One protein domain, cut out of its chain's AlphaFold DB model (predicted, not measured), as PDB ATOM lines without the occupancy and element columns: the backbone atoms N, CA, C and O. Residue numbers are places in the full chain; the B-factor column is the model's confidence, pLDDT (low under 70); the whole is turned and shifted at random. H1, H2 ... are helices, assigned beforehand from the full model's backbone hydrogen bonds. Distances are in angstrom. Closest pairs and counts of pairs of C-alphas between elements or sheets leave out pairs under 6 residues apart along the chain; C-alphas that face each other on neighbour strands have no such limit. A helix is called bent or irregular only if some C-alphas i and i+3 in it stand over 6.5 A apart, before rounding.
ATOM      1  N   SER A   5     -50.232  12.476 -45.603       51.25
ATOM      2  CA  SER A   5     -51.038  12.295 -46.820       51.25
ATOM      3  C   SER A   5     -51.822  13.540 -47.232       51.25
ATOM      4  O   SER A   5     -52.279  13.610 -48.366       51.25
ATOM      5  N   LEU A   6     -51.971  14.514 -46.337       52.22
ATOM      6  CA  LEU A   6     -52.715  15.739 -46.595       52.22
ATOM      7  C   LEU A   6     -51.816  16.903 -47.081       52.22
ATOM      8  O   LEU A   6     -52.283  18.028 -47.218       52.22
ATOM      9  N   HIS A   7     -50.518  16.679 -47.334       54.63
ATOM     10  CA  HIS A   7     -49.592  17.709 -47.852       54.63
ATOM     11  C   HIS A   7     -49.615  17.871 -49.379       54.63
ATOM     12  O   HIS A   7     -48.630  18.331 -49.963       54.63
ATOM     13  N   GLY A   8     -50.708  17.510 -50.051       53.76
ATOM     14  CA  GLY A   8     -50.803  17.707 -51.494       53.76
ATOM     15  C   GLY A   8     -50.752  19.191 -51.899       53.76
ATOM     16  O   GLY A   8     -50.698  20.118 -51.078       53.76
ATOM     17  N   ARG A   9     -50.610  19.408 -53.210       56.62
ATOM     18  CA  ARG A   9     -50.312  20.725 -53.799       56.62
ATOM     19  C   ARG A   9     -51.521  21.662 -53.874       56.62
ATOM     20  O   ARG A   9     -51.306  22.834 -54.145       56.62
ATOM     21  N   ASN A  10     -52.742  21.185 -53.636       48.52
ATOM     22  CA  ASN A  10     -53.952  21.928 -53.992       48.52
ATOM     23  C   ASN A  10     -54.753  22.333 -52.746       48.52
ATOM     24  O   ASN A  10     -54.790  21.588 -51.765       48.52
ATOM     25  N   GLY A  11     -55.467  23.465 -52.808       50.57
ATOM     26  CA  GLY A  11     -56.346  23.948 -51.729       50.57
ATOM     27  C   GLY A  11     -57.412  22.934 -51.280       50.57
ATOM     28  O   GLY A  11     -57.823  22.942 -50.124       50.57
ATOM     29  N   ALA A  12     -57.776  21.974 -52.140       51.03
ATOM     30  CA  ALA A  12     -58.656  20.848 -51.804       51.03
ATOM     31  C   ALA A  12     -58.141  19.981 -50.637       51.03
ATOM     32  O   ALA A  12     -58.931  19.351 -49.931       51.03
ATOM     33  N   ASP A  13     -56.827  19.948 -50.405       60.07
ATOM     34  CA  ASP A  13     -56.260  19.261 -49.247       60.07
ATOM     35  C   ASP A  13     -56.453  20.070 -47.965       60.07
ATOM     36  O   ASP A  13     -56.599  19.485 -46.892       60.07
ATOM     37  N   ALA A  14     -56.526  21.401 -48.068       57.48
ATOM     38  CA  ALA A  14     -56.697  22.259 -46.911       57.48
ATOM     39  C   ALA A  14     -58.081  22.075 -46.263       57.48
ATOM     40  O   ALA A  14     -58.183  21.968 -45.045       57.48
ATOM     41  N   GLN A  15     -59.138  21.913 -47.060       60.10
ATOM     42  CA  GLN A  15     -60.472  21.625 -46.524       60.10
ATOM     43  C   GLN A  15     -60.523  20.276 -45.783       60.10
ATOM     44  O   GLN A  15     -61.053  20.199 -44.677       60.10
ATOM     45  N   LYS A  16     -59.888  19.220 -46.319       62.79
ATOM     46  CA  LYS A  16     -59.823  17.905 -45.644       62.79
ATOM     47  C   LYS A  16     -59.147  17.976 -44.278       62.79
ATOM     48  O   LYS A  16     -59.502  17.236 -43.366       62.79
ATOM     49  N   TRP A  17     -58.146  18.837 -44.135       59.84
ATOM     50  CA  TRP A  17     -57.513  19.096 -42.847       59.84
ATOM     51  C   TRP A  17     -58.441  19.847 -41.888       59.84
ATOM     52  O   TRP A  17     -58.462  19.504 -40.708       59.84
ATOM     53  N   PHE A  18     -59.193  20.843 -42.365       60.44
ATOM     54  CA  PHE A  18     -60.153  21.585 -41.542       60.44
ATOM     55  C   PHE A  18     -61.205  20.624 -40.985       60.44
ATOM     56  O   PHE A  18     -61.391  20.529 -39.773       60.44
ATOM     57  N   GLU A  19     -61.774  19.805 -41.867       65.79
ATOM     58  CA  GLU A  19     -62.751  18.764 -41.536       65.79
ATOM     59  C   GLU A  19     -62.183  17.670 -40.633       65.79
ATOM     60  O   GLU A  19     -62.919  17.049 -39.869       65.79
ATOM     61  N   SER A  20     -60.869  17.429 -40.681       65.09
ATOM     62  CA  SER A  20     -60.248  16.414 -39.831       65.09
ATOM     63  C   SER A  20     -60.349  16.747 -38.340       65.09
ATOM     64  O   SER A  20     -60.221  15.843 -37.515       65.09
ATOM     65  N   GLY A  21     -60.520  18.028 -37.979       62.06
ATOM     66  CA  GLY A  21     -60.512  18.490 -36.587       62.06
ATOM     67  C   GLY A  21     -59.213  18.168 -35.834       62.06
ATOM     68  O   GLY A  21     -59.149  18.331 -34.618       62.06
ATOM     69  N   LEU A  22     -58.175  17.686 -36.533       59.65
ATOM     70  CA  LEU A  22     -56.949  17.168 -35.924       59.65
ATOM     71  C   LEU A  22     -56.063  18.271 -35.354       59.65
ATOM     72  O   LEU A  22     -55.144  17.969 -34.596       59.65
ATOM     73  N   LEU A  23     -56.310  19.525 -35.729       62.73
ATOM     74  CA  LEU A  23     -55.495  20.667 -35.351       62.73
ATOM     75  C   LEU A  23     -56.386  21.786 -34.809       62.73
ATOM     76  O   LEU A  23     -57.394  22.105 -35.443       62.73
ATOM     77  N   PRO A  24     -56.019  22.423 -33.685       62.66
ATOM     78  CA  PRO A  24     -56.716  23.621 -33.249       62.66
ATOM     79  C   PRO A  24     -56.508  24.710 -34.298       62.66
ATOM     80  O   PRO A  24     -55.379  25.035 -34.644       62.66
ATOM     81  N   PHE A  25     -57.584  25.271 -34.835       66.11
ATOM     82  CA  PHE A  25     -57.475  26.476 -35.645       66.11
ATOM     83  C   PHE A  25     -57.018  27.638 -34.746       66.11
ATOM     84  O   PHE A  25     -57.527  27.743 -33.626       66.11
ATOM     85  N   PRO A  26     -56.081  28.504 -35.172       64.19
ATOM     86  CA  PRO A  26     -55.696  29.673 -34.393       64.19
ATOM     87  C   PRO A  26     -56.855  30.677 -34.347       64.19
ATOM     88  O   PRO A  26     -56.960  31.581 -35.162       64.19
ATOM     89  N   GLY A  27     -57.753  30.503 -33.381       58.10
ATOM     90  CA  GLY A  27     -58.822  31.442 -33.064       58.10
ATOM     91  C   GLY A  27     -58.912  31.637 -31.554       58.10
ATOM     92  O   GLY A  27     -59.150  30.679 -30.818       58.10
ATOM     93  N   GLY A  28     -58.704  32.869 -31.084       54.85
ATOM     94  CA  GLY A  28     -58.760  33.225 -29.662       54.85
ATOM     95  C   GLY A  28     -57.615  32.666 -28.801       54.85
ATOM     96  O   GLY A  28     -56.891  31.757 -29.194       54.85
ATOM     97  N   GLN A  29     -57.471  33.210 -27.590       49.13
ATOM     98  CA  GLN A  29     -56.309  33.025 -26.701       49.13
ATOM     99  C   GLN A  29     -55.979  31.553 -26.371       49.13
ATOM    100  O   GLN A  29     -54.815  31.165 -26.386       49.13
ATOM    101  N   LYS A  30     -56.993  30.698 -26.174       50.32
ATOM    102  CA  LYS A  30     -56.809  29.260 -25.880       50.32
ATOM    103  C   LYS A  30     -56.100  28.491 -26.998       50.32
ATOM    104  O   LYS A  30     -55.383  27.531 -26.732       50.32
ATOM    105  N   SER A  31     -56.287  28.909 -28.247       62.64
ATOM    106  CA  SER A  31     -55.654  28.253 -29.390       62.64
ATOM    107  C   SER A  31     -54.148  28.525 -29.414       62.64
ATOM    108  O   SER A  31     -53.381  27.636 -29.769       62.64
ATOM    109  N   PHE A  32     -53.705  29.699 -28.943       61.16
ATOM    110  CA  PHE A  32     -52.285  30.061 -28.838       61.16
ATOM    111  C   PHE A  32     -51.548  29.203 -27.804       61.16
ATOM    112  O   PHE A  32     -50.440  28.738 -28.069       61.16
ATOM    113  N   GLU A  33     -52.176  28.945 -26.653       68.18
ATOM    114  CA  GLU A  33     -51.617  28.073 -25.611       68.18
ATOM    115  C   GLU A  33     -51.426  26.635 -26.107       68.18
ATOM    116  O   GLU A  33     -50.449  25.982 -25.754       68.18
ATOM    117  N   MET A  34     -52.315  26.138 -26.973       72.16
ATOM    118  CA  MET A  34     -52.134  24.810 -27.564       72.16
ATOM    119  C   MET A  34     -50.934  24.750 -28.509       72.16
ATOM    120  O   MET A  34     -50.273  23.716 -28.569       72.16
ATOM    121  N   VAL A  35     -50.635  25.830 -29.241       80.29
ATOM    122  CA  VAL A  35     -49.499  25.867 -30.177       80.29
ATOM    123  C   VAL A  35     -48.159  25.777 -29.450       80.29
ATOM    124  O   VAL A  35     -47.256  25.104 -29.945       80.29
ATOM    125  N   SER A  36     -48.023  26.393 -28.271       75.33
ATOM    126  CA  SER A  36     -46.754  26.420 -27.524       75.33
ATOM    127  C   SER A  36     -46.319  25.050 -26.993       75.33
ATOM    128  O   SER A  36     -45.129  24.827 -26.780       75.33
ATOM    129  N   VAL A  37     -47.257  24.115 -26.824       81.02
ATOM    130  CA  VAL A  37     -46.990  22.745 -26.348       81.02
ATOM    131  C   VAL A  37     -46.942  21.708 -27.476       81.02
ATOM    132  O   VAL A  37     -46.792  20.513 -27.212       81.02
ATOM    133  N   MET A  38     -47.071  22.126 -28.742       83.53
ATOM    134  CA  MET A  38     -47.033  21.194 -29.871       83.53
ATOM    135  C   MET A  38     -45.634  20.589 -30.053       83.53
ATOM    136  O   MET A  38     -44.638  21.314 -30.066       83.53
ATOM    137  N   PRO A  39     -45.527  19.270 -30.308       85.33
ATOM    138  CA  PRO A  39     -44.278  18.677 -30.768       85.33
ATOM    139  C   PRO A  39     -43.796  19.354 -32.057       85.33
ATOM    140  O   PRO A  39     -44.603  19.620 -32.946       85.33
ATOM    141  N   ALA A  40     -42.482  19.552 -32.207       85.97
ATOM    142  CA  ALA A  40     -41.898  20.307 -33.324       85.97
ATOM    143  C   ALA A  40     -42.377  19.852 -34.719       85.97
ATOM    144  O   ALA A  40     -42.648  20.674 -35.590       85.97
ATOM    145  N   LEU A  41     -42.532  18.537 -34.928       83.14
ATOM    146  CA  LEU A  41     -43.050  17.992 -36.187       83.14
ATOM    147  C   LEU A  41     -44.506  18.412 -36.439       83.14
ATOM    148  O   LEU A  41     -44.856  18.790 -37.554       83.14
ATOM    149  N   VAL A  42     -45.345  18.344 -35.403       83.83
ATOM    150  CA  VAL A  42     -46.758  18.740 -35.474       83.83
ATOM    151  C   VAL A  42     -46.841  20.234 -35.745       83.83
ATOM    152  O   VAL A  42     -47.462  20.619 -36.727       83.83
ATOM    153  N   TYR A  43     -46.120  21.047 -34.967       87.85
ATOM    154  CA  TYR A  43     -46.019  22.493 -35.151       87.85
ATOM    155  C   TYR A  43     -45.683  22.872 -36.602       87.85
ATOM    156  O   TYR A  43     -46.392  23.661 -37.227       87.85
ATOM    157  N   HIS A  44     -44.643  22.254 -37.174       88.60
ATOM    158  CA  HIS A  44     -44.208  22.522 -38.547       88.60
ATOM    159  C   HIS A  44     -45.313  22.238 -39.568       88.60
ATOM    160  O   HIS A  44     -45.529  23.015 -40.499       88.60
ATOM    161  N   HIS A  45     -46.028  21.125 -39.403       84.36
ATOM    162  CA  HIS A  45     -47.134  20.774 -40.286       84.36
ATOM    163  C   HIS A  45     -48.346  21.692 -40.102       84.36
ATOM    164  O   HIS A  45     -48.934  22.080 -41.109       84.36
ATOM    165  N   CYS A  46     -48.675  22.075 -38.866       85.98
ATOM    166  CA  CYS A  46     -49.751  23.016 -38.562       85.98
ATOM    167  C   CYS A  46     -49.517  24.373 -39.217       85.98
ATOM    168  O   CYS A  46     -50.398  24.871 -39.907       85.98
ATOM    169  N   MET A  47     -48.322  24.943 -39.056       89.76
ATOM    170  CA  MET A  47     -48.006  26.267 -39.592       89.76
ATOM    171  C   MET A  47     -48.095  26.309 -41.118       89.76
ATOM    172  O   MET A  47     -48.693  27.226 -41.674       89.76
ATOM    173  N   LEU A  48     -47.570  25.288 -41.806       88.88
ATOM    174  CA  LEU A  48     -47.713  25.186 -43.263       88.88
ATOM    175  C   LEU A  48     -49.165  24.991 -43.693       88.88
ATOM    176  O   LEU A  48     -49.586  25.537 -44.709       88.88
ATOM    177  N   TYR A  49     -49.922  24.201 -42.938       84.52
ATOM    178  CA  TYR A  49     -51.327  23.977 -43.220       84.52
ATOM    179  C   TYR A  49     -52.146  25.268 -43.068       84.52
ATOM    180  O   TYR A  49     -52.857  25.648 -43.994       84.52
ATOM    181  N   TRP A  50     -51.998  25.977 -41.951       87.18
ATOM    182  CA  TRP A  50     -52.662  27.256 -41.712       87.18
ATOM    183  C   TRP A  50     -52.253  28.318 -42.731       87.18
ATOM    184  O   TRP A  50     -53.110  29.074 -43.177       87.18
ATOM    185  N   ALA A  51     -50.990  28.326 -43.173       90.20
ATOM    186  CA  ALA A  51     -50.551  29.193 -44.265       90.20
ATOM    187  C   ALA A  51     -51.319  28.906 -45.568       90.20
ATOM    188  O   ALA A  51     -51.874  29.819 -46.176       90.20
ATOM    189  N   LYS A  52     -51.414  27.634 -45.973       86.84
ATOM    190  CA  LYS A  52     -52.173  27.229 -47.169       86.84
ATOM    191  C   LYS A  52     -53.659  27.551 -47.053       86.84
ATOM    192  O   LYS A  52     -54.245  28.085 -47.987       86.84
ATOM    193  N   LEU A  53     -54.257  27.242 -45.907       83.14
ATOM    194  CA  LEU A  53     -55.673  27.472 -45.638       83.14
ATOM    195  C   LEU A  53     -56.011  28.967 -45.639       83.14
ATOM    196  O   LEU A  53     -56.983  29.366 -46.271       83.14
ATOM    197  N   GLY A  54     -55.181  29.795 -44.999       86.71
ATOM    198  CA  GLY A  54     -55.331  31.247 -45.012       86.71
ATOM    199  C   GLY A  54     -55.181  31.834 -46.417       86.71
ATOM    200  O   GLY A  54     -55.969  32.693 -46.809       86.71
ATOM    201  N   CYS A  55     -54.239  31.320 -47.216       87.27
ATOM    202  CA  CYS A  55     -54.109  31.704 -48.624       87.27
ATOM    203  C   CYS A  55     -55.346  31.314 -49.445       87.27
ATOM    204  O   CYS A  55     -55.871  32.156 -50.169       87.27
ATOM    205  N   ALA A  56     -55.841  30.080 -49.303       83.22
ATOM    206  CA  ALA A  56     -57.034  29.604 -50.002       83.22
ATOM    207  C   ALA A  56     -58.286  30.414 -49.619       83.22
ATOM    208  O   ALA A  56     -59.040  30.831 -50.496       83.22
ATOM    209  N   ALA A  57     -58.462  30.719 -48.328       82.53
ATOM    210  CA  ALA A  57     -59.557  31.551 -47.827       82.53
ATOM    211  C   ALA A  57     -59.540  32.963 -48.434       82.53
ATOM    212  O   ALA A  57     -60.580  33.500 -48.813       82.53
ATOM    213  N   LEU A  58     -58.356  33.567 -48.570       81.56
ATOM    214  CA  LEU A  58     -58.204  34.893 -49.171       81.56
ATOM    215  C   LEU A  58     -58.388  34.910 -50.690       81.56
ATOM    216  O   LEU A  58     -58.777  35.939 -51.237       81.56
ATOM    217  N   LEU A  59     -58.094  33.801 -51.368       79.49
ATOM    218  CA  LEU A  59     -58.364  33.628 -52.797       79.49
ATOM    219  C   LEU A  59     -59.814  33.211 -53.084       79.49
ATOM    220  O   LEU A  59     -60.185  33.127 -54.251       79.49
ATOM    221  N   GLN A  60     -60.617  32.931 -52.047       74.70
ATOM    222  CA  GLN A  60     -61.909  32.247 -52.175       74.70
ATOM    223  C   GLN A  60     -61.797  30.957 -53.011       74.70
ATOM    224  O   GLN A  60     -62.691  30.598 -53.779       74.70
ATOM    225  N   GLU A  61     -60.659  30.270 -52.898       66.46
ATOM    226  CA  GLU A  61     -60.376  29.078 -53.683       66.46
ATOM    227  C   GLU A  61     -61.108  27.876 -53.074       66.46
ATOM    228  O   GLU A  61     -60.725  27.348 -52.030       66.46
ATOM    229  N   GLY A  62     -62.166  27.425 -53.748       62.18
ATOM    230  CA  GLY A  62     -62.962  26.273 -53.322       62.18
ATOM    231  C   GLY A  62     -63.986  26.593 -52.229       62.18
ATOM    232  O   GLY A  62     -64.317  27.745 -51.963       62.18
ATOM    233  N   SER A  63     -64.535  25.547 -51.608       64.31
ATOM    234  CA  SER A  63     -65.554  25.640 -50.552       64.31
ATOM    235  C   SER A  63     -64.926  25.680 -49.154       64.31
ATOM    236  O   SER A  63     -65.270  24.867 -48.298       64.31
ATOM    237  N   VAL A  64     -63.947  26.562 -48.937       64.55
ATOM    238  CA  VAL A  64     -63.303  26.683 -47.624       64.55
ATOM    239  C   VAL A  64     -64.246  27.429 -46.676       64.55
ATOM    240  O   VAL A  64     -64.622  28.566 -46.953       64.55
ATOM    241  N   GLU A  65     -64.612  26.818 -45.543       71.42
ATOM    242  CA  GLU A  65     -65.432  27.442 -44.484       71.42
ATOM    243  C   GLU A  65     -64.628  28.471 -43.663       71.42
ATOM    244  O   GLU A  65     -64.584  28.450 -42.434       71.42
ATOM    245  N   MET A  66     -63.935  29.380 -44.345       76.35
ATOM    246  CA  MET A  66     -63.102  30.403 -43.730       76.35
ATOM    247  C   MET A  66     -63.282  31.724 -44.448       76.35
ATOM    248  O   MET A  66     -63.106  31.828 -45.658       76.35
ATOM    249  N   THR A  67     -63.619  32.753 -43.680       80.90
ATOM    250  CA  THR A  67     -63.742  34.105 -44.218       80.90
ATOM    251  C   THR A  67     -62.365  34.656 -44.580       80.90
ATOM    252  O   THR A  67     -61.361  34.297 -43.964       80.90
ATOM    253  N   GLY A  68     -62.307  35.596 -45.529       81.61
ATOM    254  CA  GLY A  68     -61.052  36.279 -45.863       81.61
ATOM    255  C   GLY A  68     -60.406  36.950 -44.643       81.61
ATOM    256  O   GLY A  68     -59.193  36.883 -44.471       81.61
ATOM    257  N   LYS A  69     -61.217  37.504 -43.731       83.35
ATOM    258  CA  LYS A  69     -60.736  38.051 -42.455       83.35
ATOM    259  C   LYS A  69     -60.053  36.985 -41.589       83.35
ATOM    260  O   LYS A  69     -58.921  37.196 -41.168       83.35
ATOM    261  N   ALA A  70     -60.696  35.835 -41.380       82.55
ATOM    262  CA  ALA A  70     -60.105  34.736 -40.616       82.55
ATOM    263  C   ALA A  70     -58.834  34.186 -41.289       82.55
ATOM    264  O   ALA A  70     -57.866  33.851 -40.606       82.55
ATOM    265  N   GLY A  71     -58.804  34.145 -42.625       85.11
ATOM    266  CA  GLY A  71     -57.606  33.803 -43.391       85.11
ATOM    267  C   GLY A  71     -56.458  34.782 -43.138       85.11
ATOM    268  O   GLY A  71     -55.347  34.355 -42.838       85.11
ATOM    269  N   SER A  72     -56.735  36.085 -43.174       88.28
ATOM    270  CA  SER A  72     -55.757  37.147 -42.901       88.28
ATOM    271  C   SER A  72     -55.184  37.076 -41.483       88.28
ATOM    272  O   SER A  72     -53.965  37.043 -41.296       88.28
ATOM    273  N   GLU A  73     -56.056  36.941 -40.480       86.96
ATOM    274  CA  GLU A  73     -55.669  36.763 -39.074       86.96
ATOM    275  C   GLU A  73     -54.803  35.508 -38.880       86.96
ATOM    276  O   GLU A  73     -53.789  35.545 -38.182       86.96
ATOM    277  N   THR A  74     -55.149  34.415 -39.564       86.92
ATOM    278  CA  THR A  74     -54.390  33.157 -39.538       86.92
ATOM    279  C   THR A  74     -52.996  33.315 -40.130       86.92
ATOM    280  O   THR A  74     -52.023  32.838 -39.546       86.92
ATOM    281  N   LEU A  75     -52.862  33.992 -41.272       91.11
ATOM    282  CA  LEU A  75     -51.561  34.221 -41.900       91.11
ATOM    283  C   LEU A  75     -50.661  35.092 -41.022       91.11
ATOM    284  O   LEU A  75     -49.495  34.749 -40.808       91.11
ATOM    285  N   MET A  76     -51.208  36.169 -40.452       91.45
ATOM    286  CA  MET A  76     -50.462  37.002 -39.508       91.45
ATOM    287  C   MET A  76     -50.054  36.232 -38.267       91.45
ATOM    288  O   MET A  76     -48.920  36.379 -37.813       91.45
ATOM    289  N   PHE A  77     -50.938  35.388 -37.738       90.13
ATOM    290  CA  PHE A  77     -50.602  34.505 -36.635       90.13
ATOM    291  C   PHE A  77     -49.418  33.598 -36.984       90.13
ATOM    292  O   PHE A  77     -48.453  33.550 -36.222       90.13
ATOM    293  N   VAL A  78     -49.455  32.919 -38.134       92.50
ATOM    294  CA  VAL A  78     -48.381  32.015 -38.573       92.50
ATOM    295  C   VAL A  78     -47.050  32.761 -38.670       92.50
ATOM    296  O   VAL A  78     -46.058  32.318 -38.089       92.50
ATOM    297  N   VAL A  79     -47.018  33.907 -39.356       94.74
ATOM    298  CA  VAL A  79     -45.782  34.687 -39.531       94.74
ATOM    299  C   VAL A  79     -45.262  35.201 -38.189       94.74
ATOM    300  O   VAL A  79     -44.092  34.989 -37.873       94.74
ATOM    301  N   ARG A  80     -46.121  35.820 -37.367       91.79
ATOM    302  CA  ARG A  80     -45.741  36.335 -36.041       91.79
ATOM    303  C   ARG A  80     -45.243  35.212 -35.131       91.79
ATOM    304  O   ARG A  80     -44.217  35.370 -34.482       91.79
ATOM    305  N   ASN A  81     -45.905  34.057 -35.112       91.71
ATOM    306  CA  ASN A  81     -45.500  32.941 -34.261       91.71
ATOM    307  C   ASN A  81     -44.144  32.353 -34.693       91.71
ATOM    308  O   ASN A  81     -43.288  32.094 -33.847       91.71
ATOM    309  N   ILE A  82     -43.906  32.191 -35.997       94.82
ATOM    310  CA  ILE A  82     -42.608  31.712 -36.487       94.82
ATOM    311  C   ILE A  82     -41.502  32.723 -36.155       94.82
ATOM    312  O   ILE A  82     -40.480  32.344 -35.586       94.82
ATOM    313  N   CYS A  83     -41.697  34.000 -36.489       94.99
ATOM    314  CA  CYS A  83     -40.677  35.038 -36.343       94.99
ATOM    315  C   CYS A  83     -40.428  35.421 -34.876       94.99
ATOM    316  O   CYS A  83     -39.302  35.323 -34.386       94.99
ATOM    317  N   CYS A  84     -41.479  35.834 -34.170       91.03
ATOM    318  CA  CYS A  84     -41.385  36.472 -32.858       91.03
ATOM    319  C   CYS A  84     -41.357  35.474 -31.695       91.03
ATOM    320  O   CYS A  84     -40.943  35.844 -30.602       91.03
ATOM    321  N   ILE A  85     -41.759  34.215 -31.911       89.54
ATOM    322  CA  ILE A  85     -41.721  33.173 -30.874       89.54
ATOM    323  C   ILE A  85     -40.665  32.129 -31.235       89.54
ATOM    324  O   ILE A  85     -39.598  32.098 -30.630       89.54
ATOM    325  N   GLN A  86     -40.893  31.311 -32.265       91.07
ATOM    326  CA  GLN A  86     -40.032  30.146 -32.515       91.07
ATOM    327  C   GLN A  86     -38.593  30.497 -32.899       91.07
ATOM    328  O   GLN A  86     -37.643  29.859 -32.437       91.07
ATOM    329  N   ILE A  87     -38.404  31.475 -33.785       93.34
ATOM    330  CA  ILE A  87     -37.062  31.911 -34.178       93.34
ATOM    331  C   ILE A  87     -36.444  32.768 -33.072       93.34
ATOM    332  O   ILE A  87     -35.254  32.627 -32.813       93.34
ATOM    333  N   ALA A  88     -37.214  33.611 -32.387       89.17
ATOM    334  CA  ALA A  88     -36.693  34.403 -31.275       89.17
ATOM    335  C   ALA A  88     -36.158  33.524 -30.124       89.17
ATOM    336  O   ALA A  88     -35.078  33.798 -29.601       89.17
ATOM    337  N   GLU A  89     -36.861  32.441 -29.777       88.44
ATOM    338  CA  GLU A  89     -36.446  31.486 -28.741       88.44
ATOM    339  C   GLU A  89     -35.267  30.613 -29.184       88.44
ATOM    340  O   GLU A  89     -34.385  30.286 -28.389       88.44
ATOM    341  N   SER A  90     -35.238  30.219 -30.458       90.02
ATOM    342  CA  SER A  90     -34.222  29.320 -31.012       90.02
ATOM    343  C   SER A  90     -33.655  29.854 -32.331       90.02
ATOM    344  O   SER A  90     -33.807  29.218 -33.380       90.02
ATOM    345  N   PRO A  91     -32.913  30.979 -32.314       90.63
ATOM    346  CA  PRO A  91     -32.500  31.666 -33.540       90.63
ATOM    347  C   PRO A  91     -31.525  30.844 -34.371       90.63
ATOM    348  O   PRO A  91     -31.403  31.016 -35.577       90.63
ATOM    349  N   ARG A  92     -30.836  29.890 -33.748       89.57
ATOM    350  CA  ARG A  92     -29.878  29.011 -34.421       89.57
ATOM    351  C   ARG A  92     -30.517  27.734 -34.984       89.57
ATOM    352  O   ARG A  92     -29.788  26.924 -35.549       89.57
ATOM    353  N   CYS A  93     -31.835  27.553 -34.854       90.77
ATOM    354  CA  CYS A  93     -32.568  26.378 -35.327       90.77
ATOM    355  C   CYS A  93     -32.891  26.480 -36.828       90.77
ATOM    356  O   CYS A  93     -33.845  27.143 -37.233       90.77
ATOM    357  N   LEU A  94     -32.112  25.792 -37.669       91.53
ATOM    358  CA  LEU A  94     -32.301  25.775 -39.126       91.53
ATOM    359  C   LEU A  94     -33.715  25.335 -39.585       91.53
ATOM    360  O   LEU A  94     -34.245  25.956 -40.510       91.53
ATOM    361  N   PRO A  95     -34.358  24.310 -38.985       92.91
ATOM    362  CA  PRO A  95     -35.740  23.958 -39.314       92.91
ATOM    363  C   PRO A  95     -36.736  25.126 -39.231       92.91
ATOM    364  O   PRO A  95     -37.555  25.261 -40.139       92.91
ATOM    365  N   ASN A  96     -36.627  26.004 -38.227       94.02
ATOM    366  CA  ASN A  96     -37.539  27.143 -38.049       94.02
ATOM    367  C   ASN A  96     -37.391  28.165 -39.190       94.02
ATOM    368  O   ASN A  96     -38.379  28.657 -39.732       94.02
ATOM    369  N   TRP A  97     -36.160  28.414 -39.643       95.73
ATOM    370  CA  TRP A  97     -35.895  29.276 -40.801       95.73
ATOM    371  C   TRP A  97     -36.398  28.684 -42.116       95.73
ATOM    372  O   TRP A  97     -36.926  29.400 -42.963       95.73
ATOM    373  N   ARG A  98     -36.275  27.365 -42.292       95.95
ATOM    374  CA  ARG A  98     -36.834  26.668 -43.461       95.95
ATOM    375  C   ARG A  98     -38.360  26.635 -43.442       95.95
ATOM    376  O   ARG A  98     -38.973  26.595 -44.505       95.95
ATOM    377  N   LEU A  99     -38.977  26.625 -42.262       95.61
ATOM    378  CA  LEU A  99     -40.420  26.785 -42.130       95.61
ATOM    379  C   LEU A  99     -40.845  28.181 -42.592       95.61
ATOM    380  O   LEU A  99     -41.738  28.271 -43.430       95.61
ATOM    381  N   LEU A 100     -40.162  29.234 -42.127       97.07
ATOM    382  CA  LEU A 100     -40.405  30.601 -42.596       97.07
ATOM    383  C   LEU A 100     -40.273  30.694 -44.121       97.07
ATOM    384  O   LEU A 100     -41.186  31.182 -44.772       97.07
ATOM    385  N   ASP A 101     -39.197  30.150 -44.701       96.84
ATOM    386  CA  ASP A 101     -38.987  30.146 -46.155       96.84
ATOM    387  C   ASP A 101     -40.165  29.544 -46.927       96.84
ATOM    388  O   ASP A 101     -40.614  30.112 -47.921       96.84
ATOM    389  N   ARG A 102     -40.696  28.415 -46.445       95.29
ATOM    390  CA  ARG A 102     -41.856  27.751 -47.050       95.29
ATOM    391  C   ARG A 102     -43.144  28.547 -46.873       95.29
ATOM    392  O   ARG A 102     -43.950  28.562 -47.790       95.29
ATOM    393  N   VAL A 103     -43.349  29.201 -45.731       94.60
ATOM    394  CA  VAL A 103     -44.518  30.074 -45.530       94.60
ATOM    395  C   VAL A 103     -44.452  31.281 -46.466       94.60
ATOM    396  O   VAL A 103     -45.448  31.594 -47.112       94.60
ATOM    397  N   LEU A 104     -43.281  31.912 -46.611       94.75
ATOM    398  CA  LEU A 104     -43.077  32.987 -47.588       94.75
ATOM    399  C   LEU A 104     -43.322  32.493 -49.023       94.75
ATOM    400  O   LEU A 104     -43.914  33.211 -49.820       94.75
ATOM    401  N   ASP A 105     -42.913  31.261 -49.339       92.69
ATOM    402  CA  ASP A 105     -43.148  30.627 -50.641       92.69
ATOM    403  C   ASP A 105     -44.646  30.450 -50.936       92.69
ATOM    404  O   ASP A 105     -45.095  30.761 -52.033       92.69
ATOM    405  N   GLU A 106     -45.436  30.003 -49.955       90.29
ATOM    406  CA  GLU A 106     -46.894  29.886 -50.099       90.29
ATOM    407  C   GLU A 106     -47.570  31.258 -50.261       90.29
ATOM    408  O   GLU A 106     -48.414  31.424 -51.143       90.29
ATOM    409  N   LEU A 107     -47.149  32.269 -49.489       90.98
ATOM    410  CA  LEU A 107     -47.635  33.646 -49.649       90.98
ATOM    411  C   LEU A 107     -47.304  34.209 -51.038       90.98
ATOM    412  O   LEU A 107     -48.133  34.878 -51.648       90.98
ATOM    413  N   LEU A 108     -46.107  33.934 -51.561       89.52
ATOM    414  CA  LEU A 108     -45.695  34.382 -52.891       89.52
ATOM    415  C   LEU A 108     -46.441  33.645 -54.012       89.52
ATOM    416  O   LEU A 108     -46.825  34.291 -54.980       89.52
ATOM    417  N   LYS A 109     -46.725  32.342 -53.882       84.41
ATOM    418  CA  LYS A 109     -47.536  31.594 -54.867       84.41
ATOM    419  C   LYS A 109     -48.946  32.153 -55.013       84.41
ATOM    420  O   LYS A 109     -49.493  32.143 -56.111       84.41
ATOM    421  N   ARG A 110     -49.532  32.680 -53.930       75.02
ATOM    422  CA  ARG A 110     -50.822  33.383 -53.983       75.02
ATOM    423  C   ARG A 110     -50.779  34.562 -54.959       75.02
ATOM    424  O   ARG A 110     -51.772  34.831 -55.628       75.02
ATOM    425  N   LEU A 111     -49.644  35.253 -55.068       69.34
ATOM    426  CA  LEU A 111     -49.505  36.366 -56.003       69.34
ATOM    427  C   LEU A 111     -49.519  35.923 -57.450       69.34
ATOM    428  O   LEU A 111     -50.021  36.676 -58.266       69.34
ATOM    429  N   ASP A 112     -49.023  34.733 -57.786       66.81
ATOM    430  CA  ASP A 112     -49.087  34.254 -59.170       66.81
ATOM    431  C   ASP A 112     -50.552  34.101 -59.637       66.81
ATOM    432  O   ASP A 112     -50.835  34.199 -60.829       66.81
ATOM    433  N   PHE A 113     -51.499  33.961 -58.697       62.29
ATOM    434  CA  PHE A 113     -52.940  34.025 -58.964       62.29
ATOM    435  C   PHE A 113     -53.498  35.458 -59.002       62.29
ATOM    436  O   PHE A 113     -54.398  35.739 -59.793       62.29
ATOM    437  N   VAL A 114     -52.983  36.367 -58.165       62.69
ATOM    438  CA  VAL A 114     -53.455  37.766 -58.067       62.69
ATOM    439  C   VAL A 114     -52.766  38.694 -59.077       62.69
ATOM    440  O   VAL A 114     -53.283  39.771 -59.334       62.69
ATOM    441  N   ALA A 115     -51.652  38.294 -59.699       54.46
ATOM    442  CA  ALA A 115     -50.792  39.118 -60.563       54.46
ATOM    443  C   ALA A 115     -51.507  39.768 -61.762       54.46
ATOM    444  O   ALA A 115     -50.966  40.688 -62.366       54.46
ATOM    445  N   ASN A 116     -52.735  39.348 -62.074       54.02
ATOM    446  CA  ASN A 116     -53.605  40.045 -63.021       54.02
ATOM    447  C   ASN A 116     -54.186  41.370 -62.478       54.02
ATOM    448  O   ASN A 116     -54.857  42.087 -63.217       54.02
ATOM    449  N   CYS A 117     -53.957  41.707 -61.209       50.23
ATOM    450  CA  CYS A 117     -54.364  42.962 -60.589       50.23
ATOM    451  C   CYS A 117     -53.137  43.875 -60.463       50.23
ATOM    452  O   CYS A 117     -52.339  43.730 -59.539       50.23
ATOM    453  N   GLU A 118     -52.987  44.806 -61.409       54.62
ATOM    454  CA  GLU A 118     -51.916  45.816 -61.505       54.62
ATOM    455  C   GLU A 118     -51.956  46.881 -60.382       54.62
ATOM    456  O   GLU A 118     -51.758  48.072 -60.615       54.62
ATOM    457  N   ASP A 119     -52.209  46.485 -59.138       64.63
ATOM    458  CA  ASP A 119     -52.165  47.400 -58.004       64.63
ATOM    459  C   ASP A 119     -50.712  47.581 -57.540       64.63
ATOM    460  O   ASP A 119     -50.047  46.636 -57.098       64.63
ATOM    461  N   GLY A 120     -50.216  48.821 -57.591       73.38
ATOM    462  CA  GLY A 120     -48.834  49.163 -57.223       73.38
ATOM    463  C   GLY A 120     -48.425  48.699 -55.817       73.38
ATOM    464  O   GLY A 120     -47.272  48.335 -55.602       73.38
ATOM    465  N   VAL A 121     -49.377  48.620 -54.881       80.23
ATOM    466  CA  VAL A 121     -49.149  48.131 -53.507       80.23
ATOM    467  C   VAL A 121     -48.832  46.631 -53.483       80.23
ATOM    468  O   VAL A 121     -47.900  46.209 -52.797       80.23
ATOM    469  N   TRP A 122     -49.555  45.821 -54.262       79.21
ATOM    470  CA  TRP A 122     -49.311  44.379 -54.365       79.21
ATOM    471  C   TRP A 122     -47.986  44.082 -55.065       79.21
ATOM    472  O   TRP A 122     -47.229  43.221 -54.614       79.21
ATOM    473  N   SER A 123     -47.667  44.832 -56.123       82.40
ATOM    474  CA  SER A 123     -46.377  44.730 -56.818       82.40
ATOM    475  C   SER A 123     -45.200  45.053 -55.889       82.40
ATOM    476  O   SER A 123     -44.212  44.309 -55.824       82.40
ATOM    477  N   PHE A 124     -45.335  46.113 -55.091       84.62
ATOM    478  CA  PHE A 124     -44.341  46.497 -54.096       84.62
ATOM    479  C   PHE A 124     -44.156  45.430 -53.008       84.62
ATOM    480  O   PHE A 124     -43.029  45.004 -52.730       84.62
ATOM    481  N   ALA A 125     -45.258  44.957 -52.419       88.05
ATOM    482  CA  ALA A 125     -45.230  43.933 -51.381       88.05
ATOM    483  C   ALA A 125     -44.618  42.621 -51.900       88.05
ATOM    484  O   ALA A 125     -43.754  42.041 -51.245       88.05
ATOM    485  N   SER A 126     -44.982  42.207 -53.117       87.29
ATOM    486  CA  SER A 126     -44.407  41.053 -53.819       87.29
ATOM    487  C   SER A 126     -42.896  41.167 -53.977       87.29
ATOM    488  O   SER A 126     -42.148  40.276 -53.570       87.29
ATOM    489  N   THR A 127     -42.432  42.284 -54.536       87.62
ATOM    490  CA  THR A 127     -41.007  42.522 -54.786       87.62
ATOM    491  C   THR A 127     -40.221  42.518 -53.478       87.62
ATOM    492  O   THR A 127     -39.165  41.887 -53.383       87.62
ATOM    493  N   THR A 128     -40.773  43.143 -52.440       89.27
ATOM    494  CA  THR A 128     -40.193  43.170 -51.094       89.27
ATOM    495  C   THR A 128     -40.100  41.767 -50.491       89.27
ATOM    496  O   THR A 128     -39.027  41.357 -50.048       89.27
ATOM    497  N   MET A 129     -41.173  40.975 -50.555       90.92
ATOM    498  CA  MET A 129     -41.185  39.592 -50.065       90.92
ATOM    499  C   MET A 129     -40.223  38.680 -50.825       90.92
ATOM    500  O   MET A 129     -39.550  37.852 -50.209       90.92
ATOM    501  N   ARG A 130     -40.103  38.839 -52.150       91.19
ATOM    502  CA  ARG A 130     -39.119  38.097 -52.958       91.19
ATOM    503  C   ARG A 130     -37.697  38.430 -52.522       91.19
ATOM    504  O   ARG A 130     -36.896  37.519 -52.322       91.19
ATOM    505  N   ARG A 131     -37.390  39.713 -52.295       89.78
ATOM    506  CA  ARG A 131     -36.085  40.139 -51.759       89.78
ATOM    507  C   ARG A 131     -35.818  39.531 -50.381       89.78
ATOM    508  O   ARG A 131     -34.740  38.976 -50.171       89.78
ATOM    509  N   MET A 132     -36.800  39.551 -49.478       93.09
ATOM    510  CA  MET A 132     -36.698  38.900 -48.165       93.09
ATOM    511  C   MET A 132     -36.413  37.402 -48.297       93.09
ATOM    512  O   MET A 132     -35.457  36.907 -47.703       93.09
ATOM    513  N   GLN A 133     -37.191  36.674 -49.100       93.34
ATOM    514  CA  GLN A 133     -37.014  35.233 -49.291       93.34
ATOM    515  C   GLN A 133     -35.636  34.910 -49.890       93.34
ATOM    516  O   GLN A 133     -34.948  33.992 -49.438       93.34
ATOM    517  N   CYS A 134     -35.184  35.695 -50.867       91.08
ATOM    518  CA  CYS A 134     -33.863  35.527 -51.458       91.08
ATOM    519  C   CYS A 134     -32.734  35.792 -50.460       91.08
ATOM    520  O   CYS A 134     -31.769  35.023 -50.419       91.08
ATOM    521  N   TYR A 135     -32.868  36.819 -49.617       91.12
ATOM    522  CA  TYR A 135     -31.923  37.086 -48.535       91.12
ATOM    523  C   TYR A 135     -31.907  35.948 -47.502       91.12
ATOM    524  O   TYR A 135     -30.837  35.447 -47.153       91.12
ATOM    525  N   LEU A 136     -33.085  35.483 -47.078       93.41
ATOM    526  CA  LEU A 136     -33.259  34.353 -46.165       93.41
ATOM    527  C   LEU A 136     -32.536  33.101 -46.676       93.41
ATOM    528  O   LEU A 136     -31.751  32.501 -45.942       93.41
ATOM    529  N   ARG A 137     -32.756  32.726 -47.941       91.75
ATOM    530  CA  ARG A 137     -32.129  31.550 -48.563       91.75
ATOM    531  C   ARG A 137     -30.616  31.710 -48.703       91.75
ATOM    532  O   ARG A 137     -29.865  30.824 -48.299       91.75
ATOM    533  N   SER A 138     -30.173  32.837 -49.258       87.09
ATOM    534  CA  SER A 138     -28.775  33.034 -49.666       87.09
ATOM    535  C   SER A 138     -27.846  33.363 -48.500       87.09
ATOM    536  O   SER A 138     -26.668  33.014 -48.552       87.09
ATOM    537  N   ASN A 139     -28.369  33.995 -47.446       88.92
ATOM    538  CA  ASN A 139     -27.571  34.472 -46.320       88.92
ATOM    539  C   ASN A 139     -27.905  33.726 -45.034       88.92
ATOM    540  O   ASN A 139     -27.037  33.050 -44.497       88.92
ATOM    541  N   ILE A 140     -29.144  33.793 -44.545       90.79
ATOM    542  CA  ILE A 140     -29.484  33.254 -43.218       90.79
ATOM    543  C   ILE A 140     -29.413  31.721 -43.192       90.79
ATOM    544  O   ILE A 140     -28.644  31.142 -42.422       90.79
ATOM    545  N   ILE A 141     -30.192  31.053 -44.049       92.16
ATOM    546  CA  ILE A 141     -30.235  29.587 -44.147       92.16
ATOM    547  C   ILE A 141     -28.846  29.065 -44.502       92.16
ATOM    548  O   ILE A 141     -28.339  28.157 -43.844       92.16
ATOM    549  N   ARG A 142     -28.202  29.680 -45.497       87.96
ATOM    550  CA  ARG A 142     -26.872  29.272 -45.941       87.96
ATOM    551  C   ARG A 142     -25.807  29.430 -44.855       87.96
ATOM    552  O   ARG A 142     -24.964  28.547 -44.714       87.96
ATOM    553  N   TYR A 143     -25.847  30.512 -44.080       87.73
ATOM    554  CA  TYR A 143     -24.940  30.726 -42.953       87.73
ATOM    555  C   TYR A 143     -25.095  29.626 -41.901       87.73
ATOM    556  O   TYR A 143     -24.101  29.029 -41.489       87.73
ATOM    557  N   LEU A 144     -26.332  29.305 -41.511       88.29
ATOM    558  CA  LEU A 144     -26.610  28.245 -40.539       88.29
ATOM    559  C   LEU A 144     -26.154  26.868 -41.049       88.29
ATOM    560  O   LEU A 144     -25.490  26.135 -40.320       88.29
ATOM    561  N   GLU A 145     -26.419  26.545 -42.318       86.86
ATOM    562  CA  GLU A 145     -25.982  25.290 -42.948       86.86
ATOM    563  C   GLU A 145     -24.463  25.103 -42.984       86.86
ATOM    564  O   GLU A 145     -23.979  23.969 -42.966       86.86
ATOM    565  N   VAL A 146     -23.707  26.193 -43.122       82.26
ATOM    566  CA  VAL A 146     -22.243  26.151 -43.218       82.26
ATOM    567  C   VAL A 146     -21.598  26.195 -41.836       82.26
ATOM    568  O   VAL A 146     -20.623  25.481 -41.610       82.26
ATOM    569  N   ARG A 147     -22.150  26.979 -40.902       76.49
ATOM    570  CA  ARG A 147     -21.659  27.073 -39.519       76.49
ATOM    571  C   ARG A 147     -21.686  25.723 -38.809       76.49
ATOM    572  O   ARG A 147     -20.760  25.416 -38.068       76.49
ATOM    573  N   ASP A 148     -22.731  24.932 -39.036       67.01
ATOM    574  CA  ASP A 148     -22.920  23.649 -38.353       67.01
ATOM    575  C   ASP A 148     -22.072  22.511 -38.965       67.01
ATOM    576  O   ASP A 148     -22.140  21.367 -38.510       67.01
ATOM    577  N   ARG A 149     -21.243  22.792 -39.984       63.79
ATOM    578  CA  ARG A 149     -20.301  21.802 -40.522       63.79
ATOM    579  C   ARG A 149     -19.077  21.676 -39.610       63.79
ATOM    580  O   ARG A 149     -18.580  22.691 -39.126       63.79
ATOM    581  N   PRO A 150     -18.530  20.461 -39.418       56.10
ATOM    582  CA  PRO A 150     -17.234  20.287 -38.776       56.10
ATOM    583  C   PRO A 150     -16.172  20.975 -39.642       56.10
ATOM    584  O   PRO A 150     -15.790  20.482 -40.700       56.10
ATOM    585  N   LEU A 151     -15.763  22.174 -39.240       54.34
ATOM    586  CA  LEU A 151     -14.752  22.946 -39.945       54.34
ATOM    587  C   LEU A 151     -13.382  22.416 -39.532       54.34
ATOM    588  O   LEU A 151     -12.947  22.608 -38.397       54.34
ATOM    589  N   GLU A 152     -12.702  21.750 -40.461       49.87
ATOM    590  CA  GLU A 152     -11.270  21.488 -40.358       49.87
ATOM    591  C   GLU A 152     -10.531  22.839 -40.261       49.87
ATOM    592  O   GLU A 152     -10.250  23.506 -41.254       49.87
ATOM    593  N   GLY A 153     -10.259  23.287 -39.033       52.81
ATOM    594  CA  GLY A 153      -9.391  24.427 -38.737       52.81
ATOM    595  C   GLY A 153     -10.066  25.803 -38.602       52.81
ATOM    596  O   GLY A 153     -11.057  26.145 -39.247       52.81
ATOM    597  N   GLN A 154      -9.449  26.648 -37.768       55.88
ATOM    598  CA  GLN A 154      -9.886  28.022 -37.466       55.88
ATOM    599  C   GLN A 154      -9.871  28.954 -38.696       55.88
ATOM    600  O   GLN A 154     -10.677  29.881 -38.778       55.88
ATOM    601  N   CYS A 155      -8.998  28.699 -39.681       53.15
ATOM    602  CA  CYS A 155      -8.908  29.510 -40.902       53.15
ATOM    603  C   CYS A 155     -10.154  29.403 -41.796       53.15
ATOM    604  O   CYS A 155     -10.487  30.367 -42.489       53.15
ATOM    605  N   GLY A 156     -10.854  28.262 -41.779       57.27
ATOM    606  CA  GLY A 156     -12.095  28.091 -42.533       57.27
ATOM    607  C   GLY A 156     -13.188  29.022 -42.015       57.27
ATOM    608  O   GLY A 156     -13.778  29.771 -42.789       57.27
ATOM    609  N   LEU A 157     -13.403  29.040 -40.696       59.76
ATOM    610  CA  LEU A 157     -14.482  29.795 -40.048       59.76
ATOM    611  C   LEU A 157     -14.394  31.312 -40.307       59.76
ATOM    612  O   LEU A 157     -15.415  31.938 -40.579       59.76
ATOM    613  N   LEU A 158     -13.184  31.886 -40.297       60.49
ATOM    614  CA  LEU A 158     -12.964  33.307 -40.607       60.49
ATOM    615  C   LEU A 158     -13.270  33.644 -42.072       60.49
ATOM    616  O   LEU A 158     -13.949  34.633 -42.341       60.49
ATOM    617  N   ARG A 159     -12.823  32.807 -43.022       61.66
ATOM    618  CA  ARG A 159     -13.146  33.000 -44.447       61.66
ATOM    619  C   ARG A 159     -14.648  32.880 -44.704       61.66
ATOM    620  O   ARG A 159     -15.181  33.649 -45.496       61.66
ATOM    621  N   TYR A 160     -15.328  31.958 -44.015       64.22
ATOM    622  CA  TYR A 160     -16.780  31.815 -44.118       64.22
ATOM    623  C   TYR A 160     -17.519  33.028 -43.566       64.22
ATOM    624  O   TYR A 160     -18.394  33.536 -44.257       64.22
ATOM    625  N   ARG A 161     -17.158  33.528 -42.375       66.27
ATOM    626  CA  ARG A 161     -17.746  34.765 -41.832       66.27
ATOM    627  C   ARG A 161     -17.578  35.935 -42.803       66.27
ATOM    628  O   ARG A 161     -18.578  36.551 -43.155       66.27
ATOM    629  N   GLY A 162     -16.378  36.108 -43.361       67.08
ATOM    630  CA  GLY A 162     -16.102  37.156 -44.347       67.08
ATOM    631  C   GLY A 162     -17.002  37.111 -45.589       67.08
ATOM    632  O   GLY A 162     -17.385  38.163 -46.092       67.08
ATOM    633  N   ALA A 163     -17.402  35.922 -46.058       72.43
ATOM    634  CA  ALA A 163     -18.312  35.791 -47.202       72.43
ATOM    635  C   ALA A 163     -19.721  36.341 -46.918       72.43
ATOM    636  O   ALA A 163     -20.369  36.856 -47.826       72.43
ATOM    637  N   PHE A 164     -20.185  36.258 -45.668       77.69
ATOM    638  CA  PHE A 164     -21.483  36.800 -45.252       77.69
ATOM    639  C   PHE A 164     -21.382  38.228 -44.700       77.69
ATOM    640  O   PHE A 164     -22.378  38.950 -44.697       77.69
ATOM    641  N   ASP A 165     -20.193  38.672 -44.283       72.02
ATOM    642  CA  ASP A 165     -19.949  40.059 -43.875       72.02
ATOM    643  C   ASP A 165     -20.083  41.033 -45.056       72.02
ATOM    644  O   ASP A 165     -20.405  42.198 -44.861       72.02
ATOM    645  N   CYS A 166     -19.954  40.581 -46.306       64.19
ATOM    646  CA  CYS A 166     -20.273  41.419 -47.469       64.19
ATOM    647  C   CYS A 166     -21.757  41.847 -47.526       64.19
ATOM    648  O   CYS A 166     -22.086  42.810 -48.216       64.19
ATOM    649  N   ALA A 167     -22.645  41.179 -46.781       71.41
ATOM    650  CA  ALA A 167     -24.067  41.496 -46.686       71.41
ATOM    651  C   ALA A 167     -24.409  42.380 -45.466       71.41
ATOM    652  O   ALA A 167     -25.490  42.240 -44.899       71.41
ATOM    653  N   ILE A 168     -23.508  43.283 -45.038       74.46
ATOM    654  CA  ILE A 168     -23.708  44.190 -43.879       74.46
ATOM    655  C   ILE A 168     -25.082  44.878 -43.882       74.46
ATOM    656  O   ILE A 168     -25.696  44.983 -42.826       74.46
ATOM    657  N   ASN A 169     -25.595  45.268 -45.054       77.75
ATOM    658  CA  ASN A 169     -26.885  45.959 -45.192       77.75
ATOM    659  C   ASN A 169     -28.101  45.013 -45.296       77.75
ATOM    660  O   ASN A 169     -29.181  45.439 -45.710       77.75
ATOM    661  N   GLY A 170     -27.940  43.721 -44.997       85.61
ATOM    662  CA  GLY A 170     -29.020  42.738 -45.037       85.61
ATOM    663  C   GLY A 170     -29.685  42.646 -46.416       85.61
ATOM    664  O   GLY A 170     -29.010  42.586 -47.444       85.61
ATOM    665  N   VAL A 171     -31.016  42.685 -46.453       83.13
ATOM    666  CA  VAL A 171     -31.834  42.688 -47.679       83.13
ATOM    667  C   VAL A 171     -31.560  43.898 -48.587       83.13
ATOM    668  O   VAL A 171     -31.796  43.814 -49.788       83.13
ATOM    669  N   ASN A 172     -31.008  44.991 -48.043       83.81
ATOM    670  CA  ASN A 172     -30.602  46.175 -48.805       83.81
ATOM    671  C   ASN A 172     -29.192  46.052 -49.401       83.81
ATOM    672  O   ASN A 172     -28.719  46.983 -50.053       83.81
ATOM    673  N   SER A 173     -28.481  44.938 -49.181       75.26
ATOM    674  CA  SER A 173     -27.231  44.676 -49.896       75.26
ATOM    675  C   SER A 173     -27.547  44.420 -51.373       75.26
ATOM    676  O   SER A 173     -27.921  43.322 -51.779       75.26
ATOM    677  N   SER A 174     -27.453  45.472 -52.191       60.92
ATOM    678  CA  SER A 174     -27.550  45.384 -53.648       60.92
ATOM    679  C   SER A 174     -26.510  44.374 -54.124       60.92
ATOM    680  O   SER A 174     -25.315  44.635 -53.992       60.92
ATOM    681  N   GLY A 175     -26.989  43.214 -54.578       50.35
ATOM    682  CA  GLY A 175     -26.227  41.998 -54.851       50.35
ATOM    683  C   GLY A 175     -24.723  42.192 -55.008       50.35
ATOM    684  O   GLY A 175     -24.257  42.653 -56.051       50.35
ATOM    685  N   ALA A 176     -23.953  41.740 -54.013       42.57
ATOM    686  CA  ALA A 176     -22.591  41.310 -54.285       42.57
ATOM    687  C   ALA A 176     -22.702  40.282 -55.418       42.57
ATOM    688  O   ALA A 176     -23.281  39.209 -55.240       42.57
ATOM    689  N   SER A 177     -22.240  40.664 -56.607       41.10
ATOM    690  CA  SER A 177     -22.550  40.050 -57.903       41.10
ATOM    691  C   SER A 177     -21.974  38.632 -58.097       41.10
ATOM    692  O   SER A 177     -21.724  38.213 -59.221       41.10
ATOM    693  N   ALA A 195     -37.568  48.468 -41.564       92.84
ATOM    694  CA  ALA A 195     -38.293  47.396 -40.875       92.84
ATOM    695  C   ALA A 195     -39.818  47.562 -41.015       92.84
ATOM    696  O   ALA A 195     -40.525  46.579 -41.239       92.84
ATOM    697  N   GLU A 196     -40.294  48.809 -40.980       91.67
ATOM    698  CA  GLU A 196     -41.690  49.167 -41.232       91.67
ATOM    699  C   GLU A 196     -42.116  48.766 -42.650       91.67
ATOM    700  O   GLU A 196     -43.186  48.191 -42.834       91.67
ATOM    701  N   THR A 197     -41.264  48.991 -43.654       92.11
ATOM    702  CA  THR A 197     -41.526  48.578 -45.037       92.11
ATOM    703  C   THR A 197     -41.669  47.060 -45.162       92.11
ATOM    704  O   THR A 197     -42.588  46.577 -45.824       92.11
ATOM    705  N   LEU A 198     -40.786  46.301 -44.505       93.43
ATOM    706  CA  LEU A 198     -40.845  44.836 -44.490       93.43
ATOM    707  C   LEU A 198     -42.123  44.339 -43.796       93.43
ATOM    708  O   LEU A 198     -42.803  43.453 -44.316       93.43
ATOM    709  N   ARG A 199     -42.494  44.951 -42.664       94.05
ATOM    710  CA  ARG A 199     -43.752  44.671 -41.954       94.05
ATOM    711  C   ARG A 199     -44.969  44.953 -42.830       94.05
ATOM    712  O   ARG A 199     -45.832  44.084 -42.939       94.05
ATOM    713  N   SER A 200     -45.034  46.116 -43.473       91.15
ATOM    714  CA  SER A 200     -46.141  46.483 -44.365       91.15
ATOM    715  C   SER A 200     -46.264  45.510 -45.539       91.15
ATOM    716  O   SER A 200     -47.357  45.041 -45.834       91.15
ATOM    717  N   ALA A 201     -45.151  45.112 -46.164       90.81
ATOM    718  CA  ALA A 201     -45.180  44.110 -47.228       90.81
ATOM    719  C   ALA A 201     -45.774  42.775 -46.746       90.81
ATOM    720  O   ALA A 201     -46.624  42.199 -47.421       90.81
ATOM    721  N   VAL A 202     -45.389  42.308 -45.555       93.04
ATOM    722  CA  VAL A 202     -45.981  41.109 -44.939       93.04
ATOM    723  C   VAL A 202     -47.476  41.297 -44.673       93.04
ATOM    724  O   VAL A 202     -48.256  40.403 -44.989       93.04
ATOM    725  N   GLN A 203     -47.902  42.448 -44.150       91.50
ATOM    726  CA  GLN A 203     -49.315  42.729 -43.869       91.50
ATOM    727  C   GLN A 203     -50.178  42.746 -45.132       91.50
ATOM    728  O   GLN A 203     -51.238  42.118 -45.149       91.50
ATOM    729  N   VAL A 204     -49.719  43.381 -46.213       88.91
ATOM    730  CA  VAL A 204     -50.396  43.336 -47.521       88.91
ATOM    731  C   VAL A 204     -50.538  41.889 -47.994       88.91
ATOM    732  O   VAL A 204     -51.621  41.458 -48.389       88.91
ATOM    733  N   MET A 205     -49.470  41.103 -47.882       88.92
ATOM    734  CA  MET A 205     -49.423  39.713 -48.345       88.92
ATOM    735  C   MET A 205     -50.293  38.773 -47.512       88.92
ATOM    736  O   MET A 205     -50.864  37.820 -48.045       88.92
ATOM    737  N   CYS A 206     -50.460  39.077 -46.228       90.61
ATOM    738  CA  CYS A 206     -51.435  38.439 -45.354       90.61
ATOM    739  C   CYS A 206     -52.864  38.965 -45.576       90.61
ATOM    740  O   CYS A 206     -53.810  38.325 -45.145       90.61
ATOM    741  N   GLY A 207     -53.065  40.072 -46.299       86.19
ATOM    742  CA  GLY A 207     -54.382  40.664 -46.555       86.19
ATOM    743  C   GLY A 207     -54.922  41.500 -45.391       86.19
ATOM    744  O   GLY A 207     -56.125  41.481 -45.139       86.19
ATOM    745  N   CYS A 208     -54.058  42.178 -44.632       77.81
ATOM    746  CA  CYS A 208     -54.449  42.961 -43.451       77.81
ATOM    747  C   CYS A 208     -54.774  44.427 -43.753       77.81
ATOM    748  O   CYS A 208     -55.582  45.021 -43.046       77.81
ATOM    749  N   ASP A 227     -52.237  44.704 -31.127       69.10
ATOM    750  CA  ASP A 227     -51.722  44.656 -32.498       69.10
ATOM    751  C   ASP A 227     -50.528  45.587 -32.691       69.10
ATOM    752  O   ASP A 227     -49.611  45.248 -33.435       69.10
ATOM    753  N   ALA A 228     -50.502  46.725 -31.992       76.68
ATOM    754  CA  ALA A 228     -49.367  47.644 -32.032       76.68
ATOM    755  C   ALA A 228     -48.097  47.011 -31.439       76.68
ATOM    756  O   ALA A 228     -47.026  47.120 -32.032       76.68
ATOM    757  N   LEU A 229     -48.211  46.310 -30.306       82.22
ATOM    758  CA  LEU A 229     -47.082  45.579 -29.717       82.22
ATOM    759  C   LEU A 229     -46.595  44.458 -30.641       82.22
ATOM    760  O   LEU A 229     -45.396  44.344 -30.888       82.22
ATOM    761  N   ALA A 230     -47.518  43.680 -31.210       83.23
ATOM    762  CA  ALA A 230     -47.172  42.605 -32.133       83.23
ATOM    763  C   ALA A 230     -46.516  43.116 -33.433       83.23
ATOM    764  O   ALA A 230     -45.656  42.442 -34.002       83.23
ATOM    765  N   ASP A 231     -46.905  44.302 -33.911       86.92
ATOM    766  CA  ASP A 231     -46.273  44.963 -35.057       86.92
ATOM    767  C   ASP A 231     -44.833  45.403 -34.726       86.92
ATOM    768  O   ASP A 231     -43.933  45.180 -35.537       86.92
ATOM    769  N   LEU A 232     -44.589  45.932 -33.521       89.76
ATOM    770  CA  LEU A 232     -43.249  46.322 -33.062       89.76
ATOM    771  C   LEU A 232     -42.303  45.125 -32.892       89.76
ATOM    772  O   LEU A 232     -41.142  45.203 -33.291       89.76
ATOM    773  N   GLU A 233     -42.781  44.011 -32.336       91.30
ATOM    774  CA  GLU A 233     -41.978  42.783 -32.210       91.30
ATOM    775  C   GLU A 233     -41.534  42.261 -33.581       91.30
ATOM    776  O   GLU A 233     -40.394  41.821 -33.761       91.30
ATOM    777  N   LEU A 234     -42.427  42.340 -34.568       92.69
ATOM    778  CA  LEU A 234     -42.139  41.912 -35.927       92.69
ATOM    779  C   LEU A 234     -41.140  42.856 -36.620       92.69
ATOM    780  O   LEU A 234     -40.242  42.393 -37.328       92.69
ATOM    781  N   GLU A 235     -41.230  44.165 -36.382       93.40
ATOM    782  CA  GLU A 235     -40.232  45.137 -36.845       93.40
ATOM    783  C   GLU A 235     -38.863  44.920 -36.194       93.40
ATOM    784  O   GLU A 235     -37.849  44.936 -36.896       93.40
ATOM    785  N   GLU A 236     -38.807  44.664 -34.883       93.74
ATOM    786  CA  GLU A 236     -37.553  44.339 -34.190       93.74
ATOM    787  C   GLU A 236     -36.931  43.063 -34.772       93.74
ATOM    788  O   GLU A 236     -35.726  43.024 -35.042       93.74
ATOM    789  N   PHE A 237     -37.752  42.049 -35.059       94.72
ATOM    790  CA  PHE A 237     -37.314  40.834 -35.737       94.72
ATOM    791  C   PHE A 237     -36.709  41.129 -37.119       94.72
ATOM    792  O   PHE A 237     -35.604  40.666 -37.424       94.72
ATOM    793  N   PHE A 238     -37.386  41.917 -37.959       95.03
ATOM    794  CA  PHE A 238     -36.877  42.256 -39.290       95.03
ATOM    795  C   PHE A 238     -35.619  43.116 -39.235       95.03
ATOM    796  O   PHE A 238     -34.664  42.847 -39.965       95.03
ATOM    797  N   CYS A 239     -35.574  44.092 -38.333       92.54
ATOM    798  CA  CYS A 239     -34.391  44.907 -38.097       92.54
ATOM    799  C   CYS A 239     -33.183  44.035 -37.739       92.54
ATOM    800  O   CYS A 239     -32.105  44.159 -38.323       92.54
ATOM    801  N   ARG A 240     -33.390  43.067 -36.845       91.67
ATOM    802  CA  ARG A 240     -32.332  42.173 -36.387       91.67
ATOM    803  C   ARG A 240     -31.839  41.221 -37.469       91.67
ATOM    804  O   ARG A 240     -30.634  41.070 -37.629       91.67
ATOM    805  N   TYR A 241     -32.744  40.543 -38.172       93.43
ATOM    806  CA  TYR A 241     -32.362  39.416 -39.029       93.43
ATOM    807  C   TYR A 241     -32.327  39.734 -40.518       93.43
ATOM    808  O   TYR A 241     -31.551  39.109 -41.230       93.43
ATOM    809  N   PHE A 242     -33.136  40.680 -40.991       93.06
ATOM    810  CA  PHE A 242     -33.235  41.019 -42.413       93.06
ATOM    811  C   PHE A 242     -32.503  42.311 -42.773       93.06
ATOM    812  O   PHE A 242     -32.157  42.471 -43.937       93.06
ATOM    813  N   LEU A 243     -32.230  43.207 -41.817       91.50
ATOM    814  CA  LEU A 243     -31.494  44.459 -42.065       91.50
ATOM    815  C   LEU A 243     -30.027  44.430 -41.607       91.50
ATOM    816  O   LEU A 243     -29.293  45.375 -41.876       91.50
ATOM    817  N   CYS A 244     -29.582  43.347 -40.969       87.14
ATOM    818  CA  CYS A 244     -28.183  43.119 -40.593       87.14
ATOM    819  C   CYS A 244     -27.599  41.939 -41.377       87.14
ATOM    820  O   CYS A 244     -28.347  41.056 -41.807       87.14
ATOM    821  N   SER A 245     -26.267  41.855 -41.483       84.59
ATOM    822  CA  SER A 245     -25.612  40.628 -41.956       84.59
ATOM    823  C   SER A 245     -25.964  39.432 -41.068       84.59
ATOM    824  O   SER A 245     -26.143  39.564 -39.852       84.59
ATOM    825  N   ALA A 246     -26.025  38.238 -41.665       85.37
ATOM    826  CA  ALA A 246     -26.360  37.023 -40.929       85.37
ATOM    827  C   ALA A 246     -25.444  36.796 -39.704       85.37
ATOM    828  O   ALA A 246     -25.986  36.629 -38.613       85.37
ATOM    829  N   PRO A 247     -24.095  36.861 -39.793       83.96
ATOM    830  CA  PRO A 247     -23.237  36.690 -38.619       83.96
ATOM    831  C   PRO A 247     -23.572  37.664 -37.483       83.96
ATOM    832  O   PRO A 247     -23.752  37.228 -36.345       83.96
ATOM    833  N   ALA A 248     -23.738  38.954 -37.794       84.81
ATOM    834  CA  ALA A 248     -24.052  39.980 -36.804       84.81
ATOM    835  C   ALA A 248     -25.407  39.731 -36.120       84.81
ATOM    836  O   ALA A 248     -25.506  39.831 -34.897       84.81
ATOM    837  N   ALA A 249     -26.426  39.323 -36.881       85.81
ATOM    838  CA  ALA A 249     -27.758  39.019 -36.357       85.81
ATOM    839  C   ALA A 249     -27.758  37.890 -35.300       85.81
ATOM    840  O   ALA A 249     -28.577  37.886 -34.371       85.81
ATOM    841  N   PHE A 250     -26.823  36.939 -35.423       85.52
ATOM    842  CA  PHE A 250     -26.685  35.777 -34.532       85.52
ATOM    843  C   PHE A 250     -25.669  35.945 -33.395       85.52
ATOM    844  O   PHE A 250     -25.666  35.114 -32.474       85.52
ATOM    845  N   ASP A 251     -24.807  36.959 -33.468       80.64
ATOM    846  CA  ASP A 251     -23.804  37.270 -32.441       80.64
ATOM    847  C   ASP A 251     -24.343  38.266 -31.396       80.64
ATOM    848  O   ASP A 251     -23.868  38.287 -30.261       80.64
TER     849      ASP A 251
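Overview. This is residues 5 to 177, 195 to 208 and 227 to 251 of the 260 residues of an uncharacterized protein of Trypanosoma brucei brucei (strain 927/4 GUTat10.1) (UniProt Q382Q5). Three long helices, H3, H5 and H6, lie side by side in a row, with H4 packed on H3 and H5 and H8 crossing H6 on one side of it, and H9 packs on H4 and H8. H7 lengthens the body at the far end of H6, beside the small H10, while H1 packs on H3 at the opposite end and H2 lies near H3 and H4. Residues 150 to 156 stick out at the H7 end. The 212 printed residues hold ten named helices, H1 to H10 in chain order, and no named strand: the class is all helix. The whole is compact, with a radius of gyration of the C-alphas of 17.9 A and spans of 57 by 41 by 34 A.

Along the chain. Start at Ser 5 and go on to C-alpha 11 at (-56.346, 23.948, -51.729), where H1 begins, residues 11 to 20. Next come H2, residues 29 to 36, and H3, residues 40 to 59, 28.8 A long. H4 takes residues 68 to 89 over 30.4 A; it is neither bent nor irregular, but only just: C-alphas 84 and 87 are 6.4 A apart. H5, residues 94 to 114, is 30.8 A long. Find C-alpha 120 at (-48.834, 49.163, -57.223); from there H6, residues 120 to 147 and the longest helix, runs 39.2 A. It is irregular, but only just, with C-alphas 138 and 141 6.7 A apart. H7 has residues 154 to 165, H8 residues 195 to 206 and H9 residues 227 to 241, 21.1 A long. H10, residues 246 to 251, ends at C-alpha 251 at (-23.804, 37.270, -32.441).

Arrangement. Look first at H3, H4 and H5, an up and down bundle, each helix running against the one before it. H3 and H4 form a hairpin at a shallow tilt of 30 degrees; their closest C-alphas, Gly 54 and Gly 71, are 3.8 A apart. H3 and H5 touch and run the same way at 12 degrees, a shallow tilt, closest at C-alphas 51 and 103, 6.2 A apart. H5 and H6 form a further hairpin at a shallow tilt of 23 degrees, with C-alphas 101 and 133 closest at 6.3 A. H8 touches H6, with residues 121 to 129 of H6 alone, at a steep tilt of 70.0 degrees, only just short of about perpendicular; C-alphas 125 and 201 are closest, 4.2 A apart. H5 and H8 only just touch, with 3 pairs of C-alphas within 8 A, the closest being Leu 107 and Met 205 at 6.5 A. H9 touches H4 at C-alphas 84 and 234, 6.3 A apart, and H8 at C-alphas 235 and 195, 5.0 A apart, the closest in each case. H7 and H10 touch, closest at C-alphas 164 and 246, 6.5 A apart. H1 touches H3, with residues 49 to 56 of H3 alone; Ala 14 and Leu 53 have the closest C-alphas, 5.5 A apart. H2 is close to H3 but not clearly touching it, and H2 and H4 are near each other. Every O i to N i+4 pair is within hydrogen-bond range in H2, H3, H8, H9 and H10; in H1 it is 5 of 6, in H4 15 of 18, in H5 14 of 17, in H6 22 of 24 and in H7 6 of 8.

Size, cuts and confidence. The two C-alphas farthest apart, those of Ser 63 and Cys 155, are 57.6 A apart. Residues 178 to 194 are not printed, with 24.3 A from C-alpha 177 to C-alpha 195, and residues 209 to 226 are not printed, with 11.4 A from C-alpha 208 to C-alpha 227. Of the links that are printed whole, none is long. The mean pLDDT of the printed part is 78.8; look for values under 70 at, among others, residues 5 to 33, 111 to 119 and 148 to 162.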